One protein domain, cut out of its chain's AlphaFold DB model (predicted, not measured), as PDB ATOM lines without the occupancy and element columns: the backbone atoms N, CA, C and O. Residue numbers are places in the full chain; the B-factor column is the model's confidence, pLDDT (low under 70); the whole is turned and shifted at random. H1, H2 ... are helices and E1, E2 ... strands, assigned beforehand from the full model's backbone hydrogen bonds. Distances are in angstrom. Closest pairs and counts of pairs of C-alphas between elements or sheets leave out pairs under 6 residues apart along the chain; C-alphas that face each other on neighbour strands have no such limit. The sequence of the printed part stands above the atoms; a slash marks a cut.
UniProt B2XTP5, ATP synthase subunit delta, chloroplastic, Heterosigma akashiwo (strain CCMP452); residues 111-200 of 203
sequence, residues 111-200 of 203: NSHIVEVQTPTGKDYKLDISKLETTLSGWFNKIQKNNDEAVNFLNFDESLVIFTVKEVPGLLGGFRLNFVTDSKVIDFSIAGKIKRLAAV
ATOM      1  N   ASN A 111      41.519 -27.424 -21.592       80.00
ATOM      2  CA  ASN A 111      40.819 -26.915 -20.422       80.00
ATOM      3  C   ASN A 111      39.306 -27.182 -20.547       80.00
ATOM      4  O   ASN A 111      38.517 -26.293 -20.866       80.00
ATOM      5  N   SER A 112      38.911 -28.444 -20.384       82.72
ATOM      6  CA  SER A 112      37.532 -28.887 -20.576       82.72
ATOM      7  C   SER A 112      36.687 -28.794 -19.306       82.72
ATOM      8  O   SER A 112      37.057 -29.311 -18.252       82.72
ATOM      9  N   HIS A 113      35.473 -28.265 -19.440       83.27
ATOM     10  CA  HIS A 113      34.454 -28.252 -18.396       83.27
ATOM     11  C   HIS A 113      33.212 -29.017 -18.852       83.27
ATOM     12  O   HIS A 113      32.612 -28.701 -19.877       83.27
ATOM     13  N   ILE A 114      32.794 -30.009 -18.067       86.15
ATOM     14  CA  ILE A 114      31.577 -30.780 -18.327       86.15
ATOM     15  C   ILE A 114      30.415 -30.128 -17.579       86.15
ATOM     16  O   ILE A 114      30.457 -29.978 -16.351       86.15
ATOM     17  N   VAL A 115      29.362 -29.767 -18.312       87.46
ATOM     18  CA  VAL A 115      28.167 -29.106 -17.779       87.46
ATOM     19  C   VAL A 115      26.925 -29.930 -18.101       87.46
ATOM     20  O   VAL A 115      26.477 -30.014 -19.243       87.46
ATOM     21  N   GLU A 116      26.321 -30.507 -17.064       88.50
ATOM     22  CA  GLU A 116      25.000 -31.121 -17.164       88.50
ATOM     23  C   GLU A 116      23.930 -30.031 -17.006       88.50
ATOM     24  O   GLU A 116      23.825 -29.367 -15.969       88.50
ATOM     25  N   VAL A 117      23.116 -29.848 -18.043       88.30
ATOM     26  CA  VAL A 117      21.984 -28.928 -18.044       88.30
ATOM     27  C   VAL A 117      20.713 -29.701 -17.743       88.30
ATOM     28  O   VAL A 117      20.225 -30.489 -18.551       88.30
ATOM     29  N   GLN A 118      20.163 -29.455 -16.561       88.49
ATOM     30  CA  GLN A 118      18.925 -30.070 -16.116       88.49
ATOM     31  C   GLN A 118      17.741 -29.198 -16.516       88.49
ATOM     32  O   GLN A 118      17.644 -28.040 -16.092       88.49
ATOM     33  N   THR A 119      16.830 -29.757 -17.304       86.73
ATOM     34  CA  THR A 119      15.660 -29.058 -17.841       86.73
ATOM     35  C   THR A 119      14.356 -29.677 -17.325       86.73
ATOM     36  O   THR A 119      14.330 -30.844 -16.922       86.73
ATOM     37  N   PRO A 120      13.254 -28.908 -17.283       85.70
ATOM     38  CA  PRO A 120      11.929 -29.448 -17.011       85.70
ATOM     39  C   PRO A 120      11.516 -30.452 -18.081       85.70
ATOM     40  O   PRO A 120      11.762 -30.234 -19.265       85.70
ATOM     41  N   THR A 121      10.798 -31.497 -17.680       79.55
ATOM     42  CA  THR A 121      10.111 -32.378 -18.628       79.55
ATOM     43  C   THR A 121       8.989 -31.597 -19.316       79.55
ATOM     44  O   THR A 121       8.008 -31.216 -18.674       79.55
ATOM     45  N   GLY A 122       9.117 -31.334 -20.616       71.11
ATOM     46  CA  GLY A 122       8.082 -30.634 -21.374       71.11
ATOM     47  C   GLY A 122       8.481 -30.364 -22.819       71.11
ATOM     48  O   GLY A 122       9.508 -29.749 -23.078       71.11
ATOM     49  N   LYS A 123       7.622 -30.767 -23.764       63.99
ATOM     50  CA  LYS A 123       7.862 -30.627 -25.213       63.99
ATOM     51  C   LYS A 123       8.053 -29.178 -25.677       63.99
ATOM     52  O   LYS A 123       8.698 -28.949 -26.694       63.99
ATOM     53  N   ASP A 124       7.515 -28.216 -24.930       66.94
ATOM     54  CA  ASP A 124       7.575 -26.789 -25.265       66.94
ATOM     55  C   ASP A 124       8.751 -26.053 -24.606       66.94
ATOM     56  O   ASP A 124       8.951 -24.859 -24.844       66.94
ATOM     57  N   TYR A 125       9.547 -26.737 -23.776       70.01
ATOM     58  CA  TYR A 125      10.722 -26.128 -23.171       70.01
ATOM     59  C   TYR A 125      11.839 -25.994 -24.210       70.01
ATOM     60  O   TYR A 125      12.550 -26.946 -24.524       70.01
ATOM     61  N   LYS A 126      11.995 -24.786 -24.756       72.39
ATOM     62  CA  LYS A 126      13.069 -24.454 -25.696       72.39
ATOM     63  C   LYS A 126      14.250 -23.862 -24.946       72.39
ATOM     64  O   LYS A 126      14.184 -22.730 -24.469       72.39
ATOM     65  N   LEU A 127      15.332 -24.628 -24.883       75.13
ATOM     66  CA  LEU A 127      16.628 -24.141 -24.448       75.13
ATOM     67  C   LEU A 127      17.498 -23.876 -25.669       75.13
ATOM     68  O   LEU A 127      17.708 -24.767 -26.487       75.13
ATOM     69  N   ASP A 128      17.999 -22.653 -25.787       81.63
ATOM     70  CA  ASP A 128      18.985 -22.320 -26.808       81.63
ATOM     71  C   ASP A 128      20.365 -22.746 -26.301       81.63
ATOM     72  O   ASP A 128      21.013 -22.010 -25.552       81.63
ATOM     73  N   ILE A 129      20.750 -23.982 -26.638       76.97
ATOM     74  CA  ILE A 129      22.007 -24.582 -26.181       76.97
ATOM     75  C   ILE A 129      23.171 -23.715 -26.650       76.97
ATOM     76  O   ILE A 129      23.916 -23.258 -25.796       76.97
ATOM     77  N   SER A 130      23.230 -23.347 -27.935       76.67
ATOM     78  CA  SER A 130      24.314 -22.529 -28.509       76.67
ATOM     79  C   SER A 130      24.605 -21.245 -27.720       76.67
ATOM     80  O   SER A 130      25.753 -20.941 -27.396       76.67
ATOM     81  N   LYS A 131      23.559 -20.517 -27.301       81.53
ATOM     82  CA  LYS A 131      23.716 -19.324 -26.454       81.53
ATOM     83  C   LYS A 131      24.290 -19.642 -25.077       81.53
ATOM     84  O   LYS A 131      25.050 -18.830 -24.539       81.53
ATOM     85  N   LEU A 132      23.905 -20.770 -24.478       81.70
ATOM     86  CA  LEU A 132      24.507 -21.224 -23.225       81.70
ATOM     87  C   LEU A 132      25.977 -21.583 -23.420       81.70
ATOM     88  O   LEU A 132      26.776 -21.197 -22.571       81.70
ATOM     89  N   GLU A 133      26.337 -22.242 -24.522       76.18
ATOM     90  CA  GLU A 133      27.727 -22.603 -24.829       76.18
ATOM     91  C   GLU A 133      28.606 -21.362 -24.900       76.18
ATOM     92  O   GLU A 133      29.557 -21.249 -24.129       76.18
ATOM     93  N   THR A 134      28.212 -20.367 -25.702       79.32
ATOM     94  CA  THR A 134      28.946 -19.097 -25.815       79.32
ATOM     95  C   THR A 134      29.033 -18.345 -24.481       79.32
ATOM     96  O   THR A 134      30.043 -17.717 -24.163       79.32
ATOM     97  N   THR A 135      27.970 -18.382 -23.672       83.40
ATOM     98  CA  THR A 135      27.954 -17.685 -22.377       83.40
ATOM     99  C   THR A 135      28.874 -18.366 -21.364       83.40
ATOM    100  O   THR A 135      29.589 -17.683 -20.628       83.40
ATOM    101  N   LEU A 136      28.852 -19.700 -21.305       83.01
ATOM    102  CA  LEU A 136      29.663 -20.467 -20.365       83.01
ATOM    103  C   LEU A 136      31.131 -20.493 -20.773       83.01
ATOM    104  O   LEU A 136      31.968 -20.282 -19.901       83.01
ATOM    105  N   SER A 137      31.457 -20.648 -22.059       78.76
ATOM    106  CA  SER A 137      32.845 -20.558 -22.531       78.76
ATOM    107  C   SER A 137      33.454 -19.199 -22.174       78.76
ATOM    108  O   SER A 137      34.515 -19.123 -21.557       78.76
ATOM    109  N   GLY A 138      32.715 -18.107 -22.406       80.07
ATOM    110  CA  GLY A 138      33.120 -16.764 -21.989       80.07
ATOM    111  C   GLY A 138      33.229 -16.580 -20.467       80.07
ATOM    112  O   GLY A 138      34.012 -15.747 -20.006       80.07
ATOM    113  N   TRP A 139      32.459 -17.326 -19.671       80.79
ATOM    114  CA  TRP A 139      32.553 -17.314 -18.208       80.79
ATOM    115  C   TRP A 139      33.786 -18.074 -17.707       80.79
ATOM    116  O   TRP A 139      34.522 -17.531 -16.881       80.79
ATOM    117  N   PHE A 140      34.063 -19.264 -18.244       80.75
ATOM    118  CA  PHE A 140      35.238 -20.062 -17.884       80.75
ATOM    119  C   PHE A 140      36.549 -19.392 -18.299       80.75
ATOM    120  O   PHE A 140      37.431 -19.241 -17.456       80.75
ATOM    121  N   ASN A 141      36.622 -18.841 -19.516       76.25
ATOM    122  CA  ASN A 141      37.796 -18.101 -19.996       76.25
ATOM    123  C   ASN A 141      38.155 -16.909 -19.089       76.25
ATOM    124  O   ASN A 141      39.323 -16.553 -18.937       76.25
ATOM    125  N   LYS A 142      37.161 -16.271 -18.451       77.91
ATOM    126  CA  LYS A 142      37.398 -15.185 -17.483       77.91
ATOM    127  C   LYS A 142      37.945 -15.685 -16.150       77.91
ATOM    128  O   LYS A 142      38.704 -14.965 -15.508       77.91
ATOM    129  N   ILE A 143      37.532 -16.874 -15.716       73.30
ATOM    130  CA  ILE A 143      37.977 -17.468 -14.452       73.30
ATOM    131  C   ILE A 143      39.397 -18.027 -14.602       73.30
ATOM    132  O   ILE A 143      40.216 -17.822 -13.706       73.30
ATOM    133  N   GLN A 144      39.698 -18.673 -15.734       66.02
ATOM    134  CA  GLN A 144      40.970 -19.361 -15.971       66.02
ATOM    135  C   GLN A 144      42.172 -18.421 -16.075       66.02
ATOM    136  O   GLN A 144      43.241 -18.793 -15.610       66.02
ATOM    137  N   LYS A 145      42.011 -17.188 -16.579       57.95
ATOM    138  CA  LYS A 145      43.100 -16.186 -16.662       57.95
ATOM    139  C   LYS A 145      43.804 -15.868 -15.331       57.95
ATOM    140  O   LYS A 145      44.758 -15.102 -15.327       57.95
ATOM    141  N   ASN A 146      43.335 -16.424 -14.217       53.15
ATOM    142  CA  ASN A 146      43.953 -16.291 -12.905       53.15
ATOM    143  C   ASN A 146      44.817 -17.502 -12.485       53.15
ATOM    144  O   ASN A 146      45.459 -17.414 -11.444       53.15
ATOM    145  N   ASN A 147      44.843 -18.607 -13.247       49.87
ATOM    146  CA  ASN A 147      45.545 -19.853 -12.904       49.87
ATOM    147  C   ASN A 147      46.413 -20.346 -14.088       49.87
ATOM    148  O   ASN A 147      45.898 -20.954 -15.024       49.87
ATOM    149  N   ASP A 148      47.727 -20.118 -14.024       50.79
ATOM    150  CA  ASP A 148      48.716 -20.323 -15.108       50.79
ATOM    151  C   ASP A 148      49.207 -21.782 -15.328       50.79
ATOM    152  O   ASP A 148      50.257 -21.994 -15.929       50.79
ATOM    153  N   GLU A 149      48.510 -22.826 -14.860       50.21
ATOM    154  CA  GLU A 149      49.117 -24.178 -14.763       50.21
ATOM    155  C   GLU A 149      48.565 -25.272 -15.700       50.21
ATOM    156  O   GLU A 149      48.896 -26.449 -15.539       50.21
ATOM    157  N   ALA A 150      47.775 -24.942 -16.723       49.23
ATOM    158  CA  ALA A 150      47.327 -25.958 -17.679       49.23
ATOM    159  C   ALA A 150      48.381 -26.195 -18.777       49.23
ATOM    160  O   ALA A 150      48.443 -25.475 -19.771       49.23
ATOM    161  N   VAL A 151      49.212 -27.232 -18.619       48.28
ATOM    162  CA  VAL A 151      50.053 -27.754 -19.711       48.28
ATOM    163  C   VAL A 151      49.151 -28.496 -20.702       48.28
ATOM    164  O   VAL A 151      49.019 -29.718 -20.657       48.28
ATOM    165  N   ASN A 152      48.506 -27.746 -21.592       58.74
ATOM    166  CA  ASN A 152      47.752 -28.297 -22.712       58.74
ATOM    167  C   ASN A 152      48.736 -28.603 -23.855       58.74
ATOM    168  O   ASN A 152      49.489 -27.726 -24.268       58.74
ATOM    169  N   PHE A 153      48.755 -29.828 -24.405       63.09
ATOM    170  CA  PHE A 153      49.493 -30.045 -25.670       63.09
ATOM    171  C   PHE A 153      48.810 -29.336 -26.847       63.09
ATOM    172  O   PHE A 153      49.426 -29.112 -27.889       63.09
ATOM    173  N   LEU A 154      47.519 -29.048 -26.687       64.40
ATOM    174  CA  LEU A 154      46.707 -28.275 -27.605       64.40
ATOM    175  C   LEU A 154      46.898 -26.807 -27.218       64.40
ATOM    176  O   LEU A 154      46.575 -26.428 -26.097       64.40
ATOM    177  N   ASN A 155      47.444 -25.991 -28.118       68.27
ATOM    178  CA  ASN A 155      47.802 -24.584 -27.863       68.27
ATOM    179  C   ASN A 155      46.577 -23.649 -27.755       68.27
ATOM    180  O   ASN A 155      46.628 -22.508 -28.210       68.27
ATOM    181  N   PHE A 156      45.463 -24.149 -27.229       75.15
ATOM    182  CA  PHE A 156      44.262 -23.371 -26.991       75.15
ATOM    183  C   PHE A 156      44.222 -22.941 -25.528       75.15
ATOM    184  O   PHE A 156      44.230 -23.779 -24.618       75.15
ATOM    185  N   ASP A 157      44.174 -21.626 -25.333       73.31
ATOM    186  CA  ASP A 157      43.934 -21.008 -24.029       73.31
ATOM    187  C   ASP A 157      42.436 -21.023 -23.686       73.31
ATOM    188  O   ASP A 157      42.068 -20.829 -22.528       73.31
ATOM    189  N   GLU A 158      41.561 -21.227 -24.678       79.75
ATOM    190  CA  GLU A 158      40.121 -21.282 -24.468       79.75
ATOM    191  C   GLU A 158      39.647 -22.581 -23.796       79.75
ATOM    192  O   GLU A 158      40.143 -23.686 -24.027       79.75
ATOM    193  N   SER A 159      38.611 -22.434 -22.974       80.58
ATOM    194  CA  SER A 159      37.894 -23.518 -22.321       80.58
ATOM    195  C   SER A 159      36.920 -24.219 -23.264       80.58
ATOM    196  O   SER A 159      35.989 -23.595 -23.781       80.58
ATOM    197  N   LEU A 160      37.048 -25.543 -23.391       82.74
ATOM    198  CA  LEU A 160      36.061 -26.385 -24.073       82.74
ATOM    199  C   LEU A 160      34.920 -26.718 -23.114       82.74
ATOM    200  O   LEU A 160      35.143 -27.266 -22.039       82.74
ATOM    201  N   VAL A 161      33.682 -26.397 -23.486       84.46
ATOM    202  CA  VAL A 161      32.511 -26.699 -22.655       84.46
ATOM    203  C   VAL A 161      31.731 -27.840 -23.287       84.46
ATOM    204  O   VAL A 161      31.188 -27.696 -24.375       84.46
ATOM    205  N   ILE A 162      31.672 -28.976 -22.594       84.75
ATOM    206  CA  ILE A 162      30.952 -30.169 -23.044       84.75
ATOM    207  C   ILE A 162      29.597 -30.213 -22.345       84.75
ATOM    208  O   ILE A 162      29.528 -30.294 -21.115       84.75
ATOM    209  N   PHE A 163      28.520 -30.184 -23.128       84.70
ATOM    210  CA  PHE A 163      27.156 -30.177 -22.612       84.70
ATOM    211  C   PHE A 163      26.544 -31.570 -22.558       84.70
ATOM    212  O   PHE A 163      26.719 -32.407 -23.439       84.70
ATOM    213  N   THR A 164      25.745 -31.808 -21.525       82.87
ATOM    214  CA  THR A 164      24.822 -32.942 -21.483       82.87
ATOM    215  C   THR A 164      23.471 -32.442 -21.011       82.87
ATOM    216  O   THR A 164      23.378 -31.829 -19.951       82.87
ATOM    217  N   VAL A 165      22.412 -32.678 -21.782       83.68
ATOM    218  CA  VAL A 165      21.057 -32.264 -21.400       83.68
ATOM    219  C   VAL A 165      20.340 -33.427 -20.734       83.68
ATOM    220  O   VAL A 165      20.325 -34.541 -21.252       83.68
ATOM    221  N   LYS A 166      19.721 -33.161 -19.583       85.36
ATOM    222  CA  LYS A 166      18.966 -34.156 -18.823       85.36
ATOM    223  C   LYS A 166      17.628 -33.598 -18.373       85.36
ATOM    224  O   LYS A 166      17.566 -32.599 -17.659       85.36
ATOM    225  N   GLU A 167      16.548 -34.285 -18.721       86.11
ATOM    226  CA  GLU A 167      15.224 -33.937 -18.212       86.11
ATOM    227  C   GLU A 167      15.056 -34.413 -16.763       86.11
ATOM    228  O   GLU A 167      15.356 -35.561 -16.425       86.11
ATOM    229  N   VAL A 168      14.556 -33.531 -15.895       84.91
ATOM    230  CA  VAL A 168      14.312 -33.826 -14.478       84.91
ATOM    231  C   VAL A 168      12.832 -33.601 -14.148       84.91
ATOM    232  O   VAL A 168      12.390 -32.445 -14.059       84.91
ATOM    233  N   PRO A 169      12.058 -34.678 -13.901       77.64
ATOM    234  CA  PRO A 169      10.682 -34.565 -13.431       77.64
ATOM    235  C   PRO A 169      10.626 -33.781 -12.111       77.64
ATOM    236  O   PRO A 169      11.275 -34.145 -11.131       77.64
ATOM    237  N   GLY A 170       9.867 -32.684 -12.082       78.85
ATOM    238  CA  GLY A 170       9.706 -31.821 -10.901       78.85
ATOM    239  C   GLY A 170      10.479 -30.499 -10.943       78.85
ATOM    240  O   GLY A 170      10.295 -29.659 -10.058       78.85
ATOM    241  N   LEU A 171      11.303 -30.257 -11.968       79.46
ATOM    242  CA  LEU A 171      11.850 -28.924 -12.198       79.46
ATOM    243  C   LEU A 171      10.757 -28.008 -12.773       79.46
ATOM    244  O   LEU A 171      10.278 -28.220 -13.880       79.46
ATOM    245  N   LEU A 172      10.344 -26.984 -12.024       71.32
ATOM    246  CA  LEU A 172       9.338 -26.017 -12.476       71.32
ATOM    247  C   LEU A 172      10.016 -24.837 -13.171       71.32
ATOM    248  O   LEU A 172      10.471 -23.911 -12.500       71.32
ATOM    249  N   GLY A 173      10.069 -24.879 -14.505       74.76
ATOM    250  CA  GLY A 173      10.618 -23.812 -15.347       74.76
ATOM    251  C   GLY A 173      12.090 -23.454 -15.071       74.76
ATOM    252  O   GLY A 173      12.686 -23.830 -14.061       74.76
ATOM    253  N   GLY A 174      12.701 -22.688 -15.976       81.71
ATOM    254  CA  GLY A 174      14.145 -22.416 -15.923       81.71
ATOM    255  C   GLY A 174      14.978 -23.691 -16.103       81.71
ATOM    256  O   GLY A 174      14.489 -24.650 -16.688       81.71
ATOM    257  N   PHE A 175      16.234 -23.696 -15.662       86.10
ATOM    258  CA  PHE A 175      17.146 -24.849 -15.748       86.10
ATOM    259  C   PHE A 175      18.089 -24.879 -14.539       86.10
ATOM    260  O   PHE A 175      18.206 -23.887 -13.813       86.10
ATOM    261  N   ARG A 176      18.778 -25.999 -14.314       87.34
ATOM    262  CA  ARG A 176      19.931 -26.061 -13.399       87.34
ATOM    263  C   ARG A 176      21.180 -26.426 -14.177       87.34
ATOM    264  O   ARG A 176      21.122 -27.282 -15.049       87.34
ATOM    265  N   LEU A 177      22.288 -25.780 -13.844       87.86
ATOM    266  CA  LEU A 177      23.605 -26.140 -14.350       87.86
ATOM    267  C   LEU A 177      24.336 -26.919 -13.266       87.86
ATOM    268  O   LEU A 177      24.520 -26.413 -12.158       87.86
ATOM    269  N   ASN A 178      24.736 -28.136 -13.590       89.13
ATOM    270  CA  ASN A 178      25.568 -28.975 -12.751       89.13
ATOM    271  C   ASN A 178      26.945 -29.090 -13.415       89.13
ATOM    272  O   ASN A 178      27.110 -29.744 -14.443       89.13
ATOM    273  N   PHE A 179      27.917 -28.388 -12.847       86.15
ATOM    274  CA  PHE A 179      29.305 -28.377 -13.284       86.15
ATOM    275  C   PHE A 179      29.977 -29.629 -12.741       86.15
ATOM    276  O   PHE A 179      30.414 -29.653 -11.589       86.15
ATOM    277  N   VAL A 180      30.016 -30.675 -13.561       81.86
ATOM    278  CA  VAL A 180      30.505 -31.997 -13.156       81.86
ATOM    279  C   VAL A 180      31.993 -31.926 -12.813       81.86
ATOM    280  O   VAL A 180      32.408 -32.492 -11.807       81.86
ATOM    281  N   THR A 181      32.771 -31.164 -13.587       76.25
ATOM    282  CA  THR A 181      34.209 -30.966 -13.339       76.25
ATOM    283  C   THR A 181      34.478 -30.243 -12.014       76.25
ATOM    284  O   THR A 181      35.369 -30.637 -11.269       76.25
ATOM    285  N   ASP A 182      33.667 -29.237 -11.674       74.15
ATOM    286  CA  ASP A 182      33.909 -28.353 -10.521       74.15
ATOM    287  C   ASP A 182      33.065 -28.706  -9.282       74.15
ATOM    288  O   ASP A 182      33.075 -27.976  -8.291       74.15
ATOM    289  N   SER A 183      32.278 -29.791  -9.337       83.57
ATOM    290  CA  SER A 183      31.321 -30.193  -8.288       83.57
ATOM    291  C   SER A 183      30.413 -29.047  -7.811       83.57
ATOM    292  O   SER A 183      30.070 -28.935  -6.631       83.57
ATOM    293  N   LYS A 184      30.022 -28.162  -8.734       85.29
ATOM    294  CA  LYS A 184      29.258 -26.945  -8.440       85.29
ATOM    295  C   LYS A 184      27.882 -27.024  -9.079       85.29
ATOM    296  O   LYS A 184      27.746 -27.407 -10.232       85.29
ATOM    297  N   VAL A 185      26.852 -26.584  -8.360       85.08
ATOM    298  CA  VAL A 185      25.487 -26.500  -8.896       85.08
ATOM    299  C   VAL A 185      25.016 -25.055  -8.875       85.08
ATOM    300  O   VAL A 185      25.044 -24.395  -7.836       85.08
ATOM    301  N   ILE A 186      24.553 -24.559 -10.021       83.53
ATOM    302  CA  ILE A 186      23.903 -23.255 -10.138       83.53
ATOM    303  C   ILE A 186      22.449 -23.467 -10.562       83.53
ATOM    304  O   ILE A 186      22.148 -23.879 -11.681       83.53
ATOM    305  N   ASP A 187      21.533 -23.174  -9.641       83.90
ATOM    306  CA  ASP A 187      20.092 -23.294  -9.864       83.90
ATOM    307  C   ASP A 187      19.517 -21.979 -10.432       83.90
ATOM    308  O   ASP A 187      19.532 -20.944  -9.752       83.90
ATOM    309  N   PHE A 188      19.013 -22.029 -11.671       82.99
ATOM    310  CA  PHE A 188      18.276 -20.951 -12.346       82.99
ATOM    311  C   PHE A 188      16.778 -21.261 -12.498       82.99
ATOM    312  O   PHE A 188      16.058 -20.537 -13.194       82.99
ATOM    313  N   SER A 189      16.283 -22.315 -11.846       84.31
ATOM    314  CA  SER A 189      14.870 -22.685 -11.878       84.31
ATOM    315  C   SER A 189      13.992 -21.653 -11.180       84.31
ATOM    316  O   SER A 189      14.439 -20.894 -10.310       84.31
ATOM    317  N   ILE A 190      12.703 -21.635 -11.528       81.71
ATOM    318  CA  ILE A 190      11.732 -20.759 -10.858       81.71
ATOM    319  C   ILE A 190      11.637 -21.139  -9.378       81.71
ATOM    320  O   ILE A 190      11.657 -20.263  -8.514       81.71
ATOM    321  N   ALA A 191      11.637 -22.440  -9.073       79.58
ATOM    322  CA  ALA A 191      11.689 -22.937  -7.700       79.58
ATOM    323  C   ALA A 191      12.919 -22.407  -6.937       79.58
ATOM    324  O   ALA A 191      12.799 -21.995  -5.783       79.58
ATOM    325  N   GLY A 192      14.087 -22.357  -7.585       80.46
ATOM    326  CA  GLY A 192      15.304 -21.766  -7.026       80.46
ATOM    327  C   GLY A 192      15.165 -20.266  -6.748       80.46
ATOM    328  O   GLY A 192      15.515 -19.806  -5.660       80.46
ATOM    329  N   LYS A 193      14.591 -19.503  -7.689       83.37
ATOM    330  CA  LYS A 193      14.310 -18.066  -7.503       83.37
ATOM    331  C   LYS A 193      13.351 -17.816  -6.335       83.37
ATOM    332  O   LYS A 193      13.636 -16.961  -5.502       83.37
ATOM    333  N   ILE A 194      12.269 -18.591  -6.232       82.11
ATOM    334  CA  ILE A 194      11.299 -18.492  -5.129       82.11
ATOM    335  C   ILE A 194      11.971 -18.798  -3.789       82.11
ATOM    336  O   ILE A 194      11.787 -18.044  -2.839       82.11
ATOM    337  N   LYS A 195      12.803 -19.846  -3.709       84.84
ATOM    338  CA  LYS A 195      13.558 -20.167  -2.486       84.84
ATOM    339  C   LYS A 195      14.481 -19.026  -2.052       84.84
ATOM    340  O   LYS A 195      14.530 -18.721  -0.866       84.84
ATOM    341  N   ARG A 196      15.183 -18.376  -2.991       83.85
ATOM    342  CA  ARG A 196      16.038 -17.212  -2.684       83.85
ATOM    343  C   ARG A 196      15.219 -16.027  -2.173       83.85
ATOM    344  O   ARG A 196      15.621 -15.409  -1.199       83.85
ATOM    345  N   LEU A 197      14.067 -15.745  -2.784       83.81
ATOM    346  CA  LEU A 197      13.168 -14.680  -2.328       83.81
ATOM    347  C   LEU A 197      12.595 -14.974  -0.935       83.81
ATOM    348  O   LEU A 197      12.638 -14.110  -0.068       83.81
ATOM    349  N   ALA A 198      12.125 -16.200  -0.692       86.65
ATOM    350  CA  ALA A 198      11.608 -16.612   0.612       86.65
ATOM    351  C   ALA A 198      12.677 -16.530   1.716       86.65
ATOM    352  O   ALA A 198      12.368 -16.139   2.835       86.65
ATOM    353  N   ALA A 199      13.938 -16.852   1.403       87.02
ATOM    354  CA  ALA A 199      15.046 -16.722   2.350       87.02
ATOM    355  C   ALA A 199      15.337 -15.260   2.730       87.02
ATOM    356  O   ALA A 199      15.681 -14.993   3.875       87.02
ATOM    357  N   VAL A 200      15.177 -14.320   1.791       87.29
ATOM    358  CA  VAL A 200      15.347 -12.880   2.050       87.29
ATOM    359  C   VAL A 200      14.188 -12.312   2.871       87.29
ATOM    360  O   VAL A 200      14.409 -11.424   3.680       87.29
TER     361      VAL A 200
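What this domain is: This is residues 111 to 200 of the 203 residues of the protein "ATP synthase subunit delta, chloroplastic" of Heterosigma akashiwo (strain CCMP452) (UniProt B2XTP5). Two long strands, E1 and E2, and a short hairpin, E3 and E4, make one twisted sheet with H1 over one face, the other face bare; residues 194 to 200 of H2 stick out. 90 residues are printed, in order E1, H1, E2, E3, E4, H2; the sheet E2 E1 E3 E4 is mixed, as is the class, helices and strands. It is loose, radius of gyration of the C-alphas 15.2 A, spans 43 by 33 by 19 A.

Where its parts are: Find C-alpha 111 at (40.819, -26.915, -20.422); E1 runs 29.2 A to residue 120. Next come H1, residues 129 to 144, 22.2 A; E2, 159 to 168, 26.9 A; E3, 176 to 179; E4, 184 to 187; and H2, 190 to 200, ending at (15.347, -12.880, 2.050).

How they stand to each other: See E1 and E2 parallel, N 113 to O 160 2.8 A; E1 and E3 antiparallel, N 116 to O 178 2.8 A; and hairpin E3 and E4, N 177 to O 186 2.9 A. H1, on the sheet in two layers, helix over sheet, touches E2, closest C-alphas Ser 137 and Ser 159, 5.9 A. E1, H1, E2 form a strand-helix-strand unit, parallel strands joined through a helix, with right-handed crossover. H2, not on the sheet, has every O i to N i+4 pair within hydrogen-bond range; H1 has 11 of 12.

The domain as a whole: The printed part has no cut; the H1 to E2 link is long, and pLDDT is under 70 at residues 123 to 124 and 144 to 155.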